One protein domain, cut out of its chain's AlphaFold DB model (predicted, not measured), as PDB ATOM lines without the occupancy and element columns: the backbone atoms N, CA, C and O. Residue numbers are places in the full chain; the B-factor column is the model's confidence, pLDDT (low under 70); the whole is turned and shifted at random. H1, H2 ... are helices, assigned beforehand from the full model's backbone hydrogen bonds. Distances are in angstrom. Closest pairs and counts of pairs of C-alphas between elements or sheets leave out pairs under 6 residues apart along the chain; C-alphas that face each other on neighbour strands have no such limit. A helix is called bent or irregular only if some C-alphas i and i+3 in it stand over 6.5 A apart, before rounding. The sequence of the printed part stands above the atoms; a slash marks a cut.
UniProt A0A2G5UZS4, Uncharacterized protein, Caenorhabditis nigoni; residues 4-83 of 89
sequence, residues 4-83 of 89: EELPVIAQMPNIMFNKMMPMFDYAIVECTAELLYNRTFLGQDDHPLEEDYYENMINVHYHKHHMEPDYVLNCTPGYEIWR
ATOM      1  N   GLU A   4     285.083 283.369 293.001       92.88
ATOM      2  CA  GLU A   4     284.483 284.029 294.159       92.88
ATOM      3  C   GLU A   4     284.607 285.560 294.122       92.88
ATOM      4  O   GLU A   4     283.799 286.260 294.732       92.88
ATOM      5  N   GLU A   5     285.584 286.090 293.385       90.56
ATOM      6  CA  GLU A   5     285.824 287.529 293.246       90.56
ATOM      7  C   GLU A   5     285.071 288.143 292.055       90.56
ATOM      8  O   GLU A   5     285.077 289.368 291.900       90.56
ATOM      9  N   LEU A   6     284.378 287.335 291.238       90.62
ATOM     10  CA  LEU A   6     283.622 287.809 290.073       90.62
ATOM     11  C   LEU A   6     282.633 288.945 290.404       90.62
ATOM     12  O   LEU A   6     282.622 289.918 289.652       90.62
ATOM     13  N   PRO A   7     281.851 288.913 291.506       89.19
ATOM     14  CA  PRO A   7     280.936 290.011 291.831       89.19
ATOM     15  C   PRO A   7     281.655 291.344 292.061       89.19
ATOM     16  O   PRO A   7     281.138 292.395 291.695       89.19
ATOM     17  N   VAL A   8     282.859 291.303 292.640       86.75
ATOM     18  CA  VAL A   8     283.677 292.498 292.865       86.75
ATOM     19  C   VAL A   8     284.223 292.998 291.532       86.75
ATOM     20  O   VAL A   8     284.063 294.171 291.210       86.75
ATOM     21  N   ILE A   9     284.808 292.107 290.727       87.50
ATOM     22  CA  ILE A   9     285.372 292.438 289.411       87.50
ATOM     23  C   ILE A   9     284.306 293.025 288.480       87.50
ATOM     24  O   ILE A   9     284.572 294.008 287.794       87.50
ATOM     25  N   ALA A  10     283.092 292.472 288.495       87.94
ATOM     26  CA  ALA A  10     281.984 292.950 287.677       87.94
ATOM     27  C   ALA A  10     281.584 294.399 288.002       87.94
ATOM     28  O   ALA A  10     281.115 295.116 287.117       87.94
ATOM     29  N   GLN A  11     281.773 294.834 289.247       84.44
ATOM     30  CA  GLN A  11     281.377 296.158 289.726       84.44
ATOM     31  C   GLN A  11     282.532 297.168 289.712       84.44
ATOM     32  O   GLN A  11     282.294 298.368 289.768       84.44
ATOM     33  N   MET A  12     283.785 296.715 289.622       84.00
ATOM     34  CA  MET A  12     284.940 297.607 289.672       84.00
ATOM     35  C   MET A  12     284.976 298.588 288.485       84.00
ATOM     36  O   MET A  12     284.856 298.161 287.339       84.00
ATOM     37  N   PRO A  13     285.279 299.880 288.726       82.81
ATOM     38  CA  PRO A  13     285.432 300.881 287.661       82.81
ATOM     39  C   PRO A  13     286.759 300.738 286.893       82.81
ATOM     40  O   PRO A  13     287.058 301.480 285.961       82.81
ATOM     41  N   ASN A  14     287.621 299.814 287.319       82.75
ATOM     42  CA  ASN A  14     288.917 299.572 286.710       82.75
ATOM     43  C   ASN A  14     288.769 298.736 285.433       82.75
ATOM     44  O   ASN A  14     288.240 297.632 285.465       82.75
ATOM     45  N   ILE A  15     289.368 299.209 284.339       82.44
ATOM     46  CA  ILE A  15     289.356 298.518 283.035       82.44
ATOM     47  C   ILE A  15     290.204 297.235 283.050       82.44
ATOM     48  O   ILE A  15     289.959 296.297 282.297       82.44
ATOM     49  N   MET A  16     291.231 297.186 283.904       82.94
ATOM     50  CA  MET A  16     292.151 296.057 284.005       82.94
ATOM     51  C   MET A  16     292.357 295.638 285.456       82.94
ATOM     52  O   MET A  16     292.533 296.469 286.349       82.94
ATOM     53  N   PHE A  17     292.442 294.330 285.662       84.94
ATOM     54  CA  PHE A  17     292.865 293.694 286.902       84.94
ATOM     55  C   PHE A  17     293.896 292.603 286.560       84.94
ATOM     56  O   PHE A  17     293.936 292.094 285.440       84.94
ATOM     57  N   ASN A  18     294.779 292.256 287.499       86.38
ATOM     58  CA  ASN A  18     295.903 291.348 287.243       86.38
ATOM     59  C   ASN A  18     296.033 290.238 288.295       86.38
ATOM     60  O   ASN A  18     295.729 290.447 289.468       86.38
ATOM     61  N   LYS A  19     296.613 289.110 287.853       87.31
ATOM     62  CA  LYS A  19     296.834 287.805 288.503       87.31
ATOM     63  C   LYS A  19     295.661 286.823 288.395       87.31
ATOM     64  O   LYS A  19     295.290 286.165 289.370       87.31
ATOM     65  N   MET A  20     295.126 286.691 287.183       85.12
ATOM     66  CA  MET A  20     294.353 285.518 286.760       85.12
ATOM     67  C   MET A  20     295.331 284.376 286.449       85.12
ATOM     68  O   MET A  20     296.225 284.548 285.622       85.12
ATOM     69  N   MET A  21     295.199 283.229 287.115       90.06
ATOM     70  CA  MET A  21     296.045 282.057 286.866       90.06
ATOM     71  C   MET A  21     295.163 280.897 286.398       90.06
ATOM     72  O   MET A  21     294.513 280.284 287.239       90.06
ATOM     73  N   PRO A  22     295.168 280.546 285.096       87.81
ATOM     74  CA  PRO A  22     294.320 279.485 284.546       87.81
ATOM     75  C   PRO A  22     294.437 278.131 285.256       87.81
ATOM     76  O   PRO A  22     293.463 277.398 285.346       87.81
ATOM     77  N   MET A  23     295.625 277.798 285.775       93.06
ATOM     78  CA  MET A  23     295.841 276.549 286.521       93.06
ATOM     79  C   MET A  23     295.177 276.537 287.903       93.06
ATOM     80  O   MET A  23     295.008 275.469 288.477       93.06
ATOM     81  N   PHE A  24     294.889 277.711 288.464       93.00
ATOM     82  CA  PHE A  24     294.241 277.845 289.764       93.00
ATOM     83  C   PHE A  24     292.723 277.852 289.599       93.00
ATOM     84  O   PHE A  24     292.040 277.028 290.195       93.00
ATOM     85  N   ASP A  25     292.220 278.752 288.756       93.62
ATOM     86  CA  ASP A  25     290.802 278.867 288.447       93.62
ATOM     87  C   ASP A  25     290.644 279.460 287.043       93.62
ATOM     88  O   ASP A  25     291.061 280.589 286.771       93.62
ATOM     89  N   TYR A  26     290.088 278.669 286.127       94.50
ATOM     90  CA  TYR A  26     289.802 279.115 284.765       94.50
ATOM     91  C   TYR A  26     288.404 279.725 284.631       94.50
ATOM     92  O   TYR A  26     288.187 280.539 283.732       94.50
ATOM     93  N   ALA A  27     287.479 279.401 285.541       95.38
ATOM     94  CA  ALA A  27     286.105 279.886 285.483       95.38
ATOM     95  C   ALA A  27     286.062 281.410 285.601       95.38
ATOM     96  O   ALA A  27     285.308 282.063 284.891       95.38
ATOM     97  N   ILE A  28     286.934 282.007 286.418       94.31
ATOM     98  CA  ILE A  28     287.011 283.468 286.515       94.31
ATOM     99  C   ILE A  28     287.399 284.128 285.180       94.31
ATOM    100  O   ILE A  28     286.892 285.201 284.855       94.31
ATOM    101  N   VAL A  29     288.251 283.485 284.372       92.50
ATOM    102  CA  VAL A  29     288.635 283.982 283.040       92.50
ATOM    103  C   VAL A  29     287.457 283.873 282.074       92.50
ATOM    104  O   VAL A  29     287.136 284.850 281.399       92.50
ATOM    105  N   GLU A  30     286.801 282.711 282.041       95.19
ATOM    106  CA  GLU A  30     285.655 282.441 281.167       95.19
ATOM    107  C   GLU A  30     284.459 283.345 281.495       95.19
ATOM    108  O   GLU A  30     283.978 284.066 280.623       95.19
ATOM    109  N   CYS A  31     284.040 283.403 282.761       94.00
ATOM    110  CA  CYS A  31     282.903 284.218 283.186       94.00
ATOM    111  C   CYS A  31     283.158 285.720 283.010       94.00
ATOM    112  O   CYS A  31     282.234 286.459 282.683       94.00
ATOM    113  N   THR A  32     284.397 286.196 283.188       91.88
ATOM    114  CA  THR A  32     284.698 287.614 282.923       91.88
ATOM    115  C   THR A  32     284.655 287.924 281.425       91.88
ATOM    116  O   THR A  32     284.175 288.987 281.034       91.88
ATOM    117  N   ALA A  33     285.114 287.003 280.570       92.50
ATOM    118  CA  ALA A  33     285.004 287.157 279.121       92.50
ATOM    119  C   ALA A  33     283.537 287.159 278.659       92.50
ATOM    120  O   ALA A  33     283.154 288.006 277.850       92.50
ATOM    121  N   GLU A  34     282.710 286.267 279.208       93.69
ATOM    122  CA  GLU A  34     281.266 286.232 278.950       93.69
ATOM    123  C   GLU A  34     280.573 287.516 279.424       93.69
ATOM    124  O   GLU A  34     279.804 288.111 278.672       93.69
ATOM    125  N   LEU A  35     280.896 288.007 280.627       91.12
ATOM    126  CA  LEU A  35     280.370 289.270 281.150       91.12
ATOM    127  C   LEU A  35     280.660 290.441 280.200       91.12
ATOM    128  O   LEU A  35     279.764 291.228 279.891       91.12
ATOM    129  N   LEU A  36     281.900 290.549 279.712       89.88
ATOM    130  CA  LEU A  36     282.285 291.584 278.750       89.88
ATOM    131  C   LEU A  36     281.541 291.426 277.422       89.88
ATOM    132  O   LEU A  36     281.060 292.418 276.873       89.88
ATOM    133  N   TYR A  37     281.411 290.199 276.915       92.06
ATOM    134  CA  TYR A  37     280.659 289.920 275.691       92.06
ATOM    135  C   TYR A  37     279.184 290.320 275.828       92.06
ATOM    136  O   TYR A  37     278.631 290.974 274.946       92.06
ATOM    137  N   ASN A  38     278.555 290.001 276.957       90.94
ATOM    138  CA  ASN A  38     277.157 290.329 277.222       90.94
ATOM    139  C   ASN A  38     276.923 291.845 277.294       90.94
ATOM    140  O   ASN A  38     275.974 292.349 276.685       90.94
ATOM    141  N   ARG A  39     277.825 292.577 277.963       88.00
ATOM    142  CA  ARG A  39     277.789 294.047 278.041       88.00
ATOM    143  C   ARG A  39     277.986 294.711 276.678       88.00
ATOM    144  O   ARG A  39     277.337 295.704 276.377       88.00
ATOM    145  N   THR A  40     278.858 294.155 275.837       86.62
ATOM    146  CA  THR A  40     279.237 294.776 274.555       86.62
ATOM    147  C   THR A  40     278.333 294.395 273.384       86.62
ATOM    148  O   THR A  40     278.003 295.254 272.570       86.62
ATOM    149  N   PHE A  41     277.921 293.129 273.277       90.75
ATOM    150  CA  PHE A  41     277.227 292.608 272.093       90.75
ATOM    151  C   PHE A  41     275.760 292.249 272.331       90.75
ATOM    152  O   PHE A  41     274.979 292.269 271.382       90.75
ATOM    153  N   LEU A  42     275.368 291.923 273.569       89.88
ATOM    154  CA  LEU A  42     273.978 291.565 273.892       89.88
ATOM    155  C   LEU A  42     273.169 292.731 274.477       89.88
ATOM    156  O   LEU A  42     271.992 292.549 274.789       89.88
ATOM    157  N   GLY A  43     273.775 293.914 274.621       81.69
ATOM    158  CA  GLY A  43     273.113 295.103 275.163       81.69
ATOM    159  C   GLY A  43     272.681 294.946 276.624       81.69
ATOM    160  O   GLY A  43     271.751 295.625 277.056       81.69
ATOM    161  N   GLN A  44     273.315 294.037 277.373       81.44
ATOM    162  CA  GLN A  44     273.115 293.909 278.814       81.44
ATOM    163  C   GLN A  44     273.918 295.002 279.518       81.44
ATOM    164  O   GLN A  44     275.007 294.754 280.034       81.44
ATOM    165  N   ASP A  45     273.393 296.224 279.460       71.00
ATOM    166  CA  ASP A  45     273.995 297.384 280.107       71.00
ATOM    167  C   ASP A  45     273.694 297.333 281.612       71.00
ATOM    168  O   ASP A  45     272.542 297.423 282.036       71.00
ATOM    169  N   ASP A  46     274.737 297.080 282.398       75.62
ATOM    170  CA  ASP A  46     274.695 297.027 283.865       75.62
ATOM    171  C   ASP A  46     275.059 298.408 284.425       75.62
ATOM    172  O   ASP A  46     274.275 299.036 285.133       75.62
ATOM    173  N   HIS A  47     276.221 298.920 284.012       80.44
ATOM    174  CA  HIS A  47     276.693 300.272 284.287       80.44
ATOM    175  C   HIS A  47     277.588 300.770 283.140       80.44
ATOM    176  O   HIS A  47     278.292 299.963 282.518       80.44
ATOM    177  N   PRO A  48     277.582 302.085 282.849       79.88
ATOM    178  CA  PRO A  48     278.424 302.655 281.809       79.88
ATOM    179  C   PRO A  48     279.902 302.624 282.211       79.88
ATOM    180  O   PRO A  48     280.255 302.727 283.386       79.88
ATOM    181  N   LEU A  49     280.784 302.567 281.210       81.44
ATOM    182  CA  LEU A  49     282.213 302.757 281.429       81.44
ATOM    183  C   LEU A  49     282.472 304.173 281.969       81.44
ATOM    184  O   LEU A  49     282.210 305.164 281.291       81.44
ATOM    185  N   GLU A  50     283.024 304.273 283.178       85.56
ATOM    186  CA  GLU A  50     283.433 305.547 283.772       85.56
ATOM    187  C   GLU A  50     284.766 306.033 283.177       85.56
ATOM    188  O   GLU A  50     285.827 305.927 283.800       85.56
ATOM    189  N   GLU A  51     284.715 306.568 281.957       86.94
ATOM    190  CA  GLU A  51     285.890 307.107 281.258       86.94
ATOM    191  C   GLU A  51     286.602 308.178 282.097       86.94
ATOM    192  O   GLU A  51     287.812 308.085 282.304       86.94
ATOM    193  N   ASP A  52     285.847 309.100 282.704       88.00
ATOM    194  CA  ASP A  52     286.385 310.153 283.573       88.00
ATOM    195  C   ASP A  52     287.189 309.589 284.754       88.00
ATOM    196  O   ASP A  52     288.232 310.133 285.122       88.00
ATOM    197  N   TYR A  53     286.732 308.492 285.369       88.81
ATOM    198  CA  TYR A  53     287.477 307.859 286.460       88.81
ATOM    199  C   TYR A  53     288.822 307.342 285.950       88.81
ATOM    200  O   TYR A  53     289.852 307.587 286.581       88.81
ATOM    201  N   TYR A  54     288.812 306.651 284.806       87.69
ATOM    202  CA  TYR A  54     290.010 306.061 284.222       87.69
ATOM    203  C   TYR A  54     291.014 307.120 283.750       87.69
ATOM    204  O   TYR A  54     292.199 307.025 284.071       87.69
ATOM    205  N   GLU A  55     290.555 308.145 283.031       89.12
ATOM    206  CA  GLU A  55     291.409 309.208 282.493       89.12
ATOM    207  C   GLU A  55     292.143 309.984 283.587       89.12
ATOM    208  O   GLU A  55     293.299 310.369 283.398       89.12
ATOM    209  N   ASN A  56     291.501 310.156 284.746       89.88
ATOM    210  CA  ASN A  56     292.058 310.875 285.889       89.88
ATOM    211  C   ASN A  56     292.934 309.999 286.805       89.88
ATOM    212  O   ASN A  56     293.458 310.484 287.815       89.88
ATOM    213  N   MET A  57     293.117 308.707 286.495       90.06
ATOM    214  CA  MET A  57     293.955 307.824 287.305       90.06
ATOM    215  C   MET A  57     295.427 308.256 287.283       90.06
ATOM    216  O   MET A  57     296.025 308.485 286.232       90.06
ATOM    217  N   ILE A  58     296.070 308.270 288.456       91.94
ATOM    218  CA  ILE A  58     297.470 308.717 288.605       91.94
ATOM    219  C   ILE A  58     298.424 307.894 287.726       91.94
ATOM    220  O   ILE A  58     299.340 308.441 287.116       91.94
ATOM    221  N   ASN A  59     298.212 306.577 287.627       90.25
ATOM    222  CA  ASN A  59     299.019 305.713 286.764       90.25
ATOM    223  C   ASN A  59     298.820 306.029 285.276       90.25
ATOM    224  O   ASN A  59     299.774 305.911 284.513       90.25
ATOM    225  N   VAL A  60     297.622 306.452 284.864       90.88
ATOM    226  CA  VAL A  60     297.356 306.868 283.480       90.88
ATOM    227  C   VAL A  60     298.104 308.165 283.182       90.88
ATOM    228  O   VAL A  60     298.851 308.220 282.206       90.88
ATOM    229  N   HIS A  61     298.026 309.159 284.073       92.69
ATOM    230  CA  HIS A  61     298.816 310.389 283.959       92.69
ATOM    231  C   HIS A  61     300.324 310.126 283.926       92.69
ATOM    232  O   HIS A  61     301.028 310.679 283.084       92.69
ATOM    233  N   TYR A  62     300.824 309.252 284.803       93.38
ATOM    234  CA  TYR A  62     302.226 308.850 284.793       93.38
ATOM    235  C   TYR A  62     302.613 308.245 283.442       93.38
ATOM    236  O   TYR A  62     303.528 308.737 282.792       93.38
ATOM    237  N   HIS A  63     301.900 307.220 282.969       93.06
ATOM    238  CA  HIS A  63     302.238 306.568 281.703       93.06
ATOM    239  C   HIS A  63     302.106 307.498 280.493       93.06
ATOM    240  O   HIS A  63     302.868 307.342 279.541       93.06
ATOM    241  N   LYS A  64     301.219 308.493 280.544       93.62
ATOM    242  CA  LYS A  64     301.083 309.508 279.496       93.62
ATOM    243  C   LYS A  64     302.298 310.437 279.403       93.62
ATOM    244  O   LYS A  64     302.714 310.752 278.296       93.62
ATOM    245  N   HIS A  65     302.881 310.821 280.540       95.31
ATOM    246  CA  HIS A  65     303.906 311.870 280.610       95.31
ATOM    247  C   HIS A  65     305.298 311.386 281.066       95.31
ATOM    248  O   HIS A  65     306.222 312.182 281.144       95.31
ATOM    249  N   HIS A  66     305.508 310.092 281.343       94.00
ATOM    250  CA  HIS A  66     306.774 309.575 281.903       94.00
ATOM    251  C   HIS A  66     308.026 309.793 281.031       94.00
ATOM    252  O   HIS A  66     309.140 309.610 281.516       94.00
ATOM    253  N   MET A  67     307.857 310.141 279.753       96.12
ATOM    254  CA  MET A  67     308.955 310.463 278.833       96.12
ATOM    255  C   MET A  67     309.285 311.964 278.802       96.12
ATOM    256  O   MET A  67     310.254 312.363 278.159       96.12
ATOM    257  N   GLU A  68     308.487 312.801 279.468       97.06
ATOM    258  CA  GLU A  68     308.690 314.244 279.559       97.06
ATOM    259  C   GLU A  68     309.624 314.556 280.742       97.06
ATOM    260  O   GLU A  68     309.277 314.272 281.889       97.06
ATOM    261  N   PRO A  69     310.814 315.136 280.502       92.00
ATOM    262  CA  PRO A  69     311.856 315.253 281.526       92.00
ATOM    263  C   PRO A  69     311.503 316.212 282.675       92.00
ATOM    264  O   PRO A  69     311.971 316.008 283.792       92.00
ATOM    265  N   ASP A  70     310.668 317.221 282.417       94.94
ATOM    266  CA  ASP A  70     310.280 318.247 283.397       94.94
ATOM    267  C   ASP A  70     308.876 318.017 283.987       94.94
ATOM    268  O   ASP A  70     308.354 318.859 284.724       94.94
ATOM    269  N   TYR A  71     308.230 316.892 283.662       94.38
ATOM    270  CA  TYR A  71     306.882 316.614 284.140       94.38
ATOM    271  C   TYR A  71     306.889 316.211 285.618       94.38
ATOM    272  O   TYR A  71     307.441 315.183 286.015       94.38
ATOM    273  N   VAL A  72     306.210 317.007 286.444       94.00
ATOM    274  CA  VAL A  72     306.001 316.711 287.863       94.00
ATOM    275  C   VAL A  72     304.615 316.103 288.044       94.00
ATOM    276  O   VAL A  72     303.597 316.782 287.920       94.00
ATOM    277  N   LEU A  73     304.574 314.811 288.368       92.81
ATOM    278  CA  LEU A  73     303.323 314.105 288.627       92.81
ATOM    279  C   LEU A  73     302.683 314.585 289.937       92.81
ATOM    280  O   LEU A  73     303.279 314.476 291.009       92.81
ATOM    281  N   ASN A  74     301.431 315.040 289.867       91.69
ATOM    282  CA  ASN A  74     300.612 315.233 291.057       91.69
ATOM    283  C   ASN A  74     300.061 313.879 291.531       91.69
ATOM    284  O   ASN A  74     299.216 313.276 290.874       91.69
ATOM    285  N   CYS A  75     300.528 313.411 292.688       89.06
ATOM    286  CA  CYS A  75     300.090 312.149 293.290       89.06
ATOM    287  C   CYS A  75     298.796 312.273 294.116       89.06
ATOM    288  O   CYS A  75     298.413 311.322 294.796       89.06
ATOM    289  N   THR A  76     298.139 313.436 294.100       90.19
ATOM    290  CA  THR A  76     296.849 313.634 294.765       90.19
ATOM    291  C   THR A  76     295.737 313.128 293.846       90.19
ATOM    292  O   THR A  76     295.586 313.670 292.750       90.19
ATOM    293  N   PRO A  77     294.957 312.109 294.244       84.31
ATOM    294  CA  PRO A  77     293.890 311.586 293.401       84.31
ATOM    295  C   PRO A  77     292.779 312.630 293.238       84.31
ATOM    296  O   PRO A  77     292.222 313.112 294.222       84.31
ATOM    297  N   GLY A  78     292.451 312.957 291.986       83.69
ATOM    298  CA  GLY A  78     291.300 313.795 291.624       83.69
ATOM    299  C   GLY A  78     289.974 313.029 291.549       83.69
ATOM    300  O   GLY A  78     288.963 313.592 291.149       83.69
ATOM    301  N   TYR A  79     289.980 311.747 291.914       86.19
ATOM    302  CA  TYR A  79     288.858 310.818 291.823       86.19
ATOM    303  C   TYR A  79     288.665 310.080 293.149       86.19
ATOM    304  O   TYR A  79     289.595 309.930 293.948       86.19
ATOM    305  N   GLU A  80     287.453 309.577 293.377       86.56
ATOM    306  CA  GLU A  80     287.189 308.720 294.527       86.56
ATOM    307  C   GLU A  80     287.861 307.354 294.338       86.56
ATOM    308  O   GLU A  80     287.632 306.663 293.348       86.56
ATOM    309  N   ILE A  81     288.689 306.947 295.300       83.75
ATOM    310  CA  ILE A  81     289.422 305.681 295.239       83.75
ATOM    311  C   ILE A  81     288.425 304.516 295.257       83.75
ATOM    312  O   ILE A  81     287.545 304.467 296.107       83.75
ATOM    313  N   TRP A  82     288.619 303.512 294.393       76.31
ATOM    314  CA  TRP A  82     287.695 302.374 294.263       76.31
ATOM    315  C   TRP A  82     287.286 301.716 295.593       76.31
ATOM    316  O   TRP A  82     286.149 301.286 295.736       76.31
ATOM    317  N   ARG A  83     288.190 301.651 296.586       78.56
ATOM    318  CA  ARG A  83     287.924 301.021 297.894       78.56
ATOM    319  C   ARG A  83     286.916 301.778 298.753       78.56
ATOM    320  O   ARG A  83     286.375 301.179 299.675       78.56
TER     321      ARG A  83
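What this domain is: This is residues 4 to 83 of the 89 residues of an uncharacterized protein of Caenorhabditis nigoni (UniProt A0A2G5UZS4). The model is an open, loosely built set of two helical parts joined by a strip of chain: at one end H1 and H2 lie side by side, and toward the other end the short helices H3 and H4 follow each other with few contacts between them. A wide loop, residues 12 to 26, swings out from the end of H1 and comes back to the beginning of H2, and a long tail, residues 66 to 83, runs out beyond H4 and folds back toward H3. The printed part has 80 residues with four named helices, in the order H1, H2, H3, H4, and no named strand; the class is all helix, with 36 of the 80 residues in named elements. The whole is loose, with a radius of gyration of the C-alphas of 15.9 A and spans of 45 by 31 by 23 A.

How they stand to each other: H1, residues 4 to 11, and H2, residues 27 to 41, touch. Their closest C-alphas, those of Leu 6 and Ile 28, are 6.6 A apart. They run the same way at a shallow tilt of 23 degrees, and their centres are 11.6 A apart. H3, residues 51 to 55, is apart from H1 and from H2. H4, residues 58 to 65, is close to H3 but not clearly touching it; their closest C-alphas, those of Tyr 54 and Val 60, are 7.4 A apart. H4 is apart from H1 and from H2. In H2, H3 and H4 every O i to N i+4 pair is within hydrogen-bond range, while in H1 2 of 4 are.

Where its parts are: H1 begins at C-alpha 4, at (284.483, 284.029, 294.159), and is 13.3 A long from first to last C-alpha. It is irregular: C-alphas 4 and 7 are 7.3 A apart. H2, the longest helix with 15 residues, measures 20.5 A and ends at C-alpha 41, at (277.227, 292.608, 272.093). H3 measures 6.0 A over its five residues. H4 measures 10.7 A and ends at C-alpha 65, at (303.906, 311.870, 280.610).

The domain as a whole: The two C-alphas farthest apart, those of Leu 42 and Asp 70, are 46.0 A apart. The printed part runs from residue 4 to residue 83 and has no cut; its first and last C-alphas are 17.7 A apart. The link from H1 to H2 is long, with 15 residues; that from H2 to H3 is short, with 9, and that from H3 to H4 is tight, with 2. The mean pLDDT of the printed part is 88.7, and no printed residue is under 70.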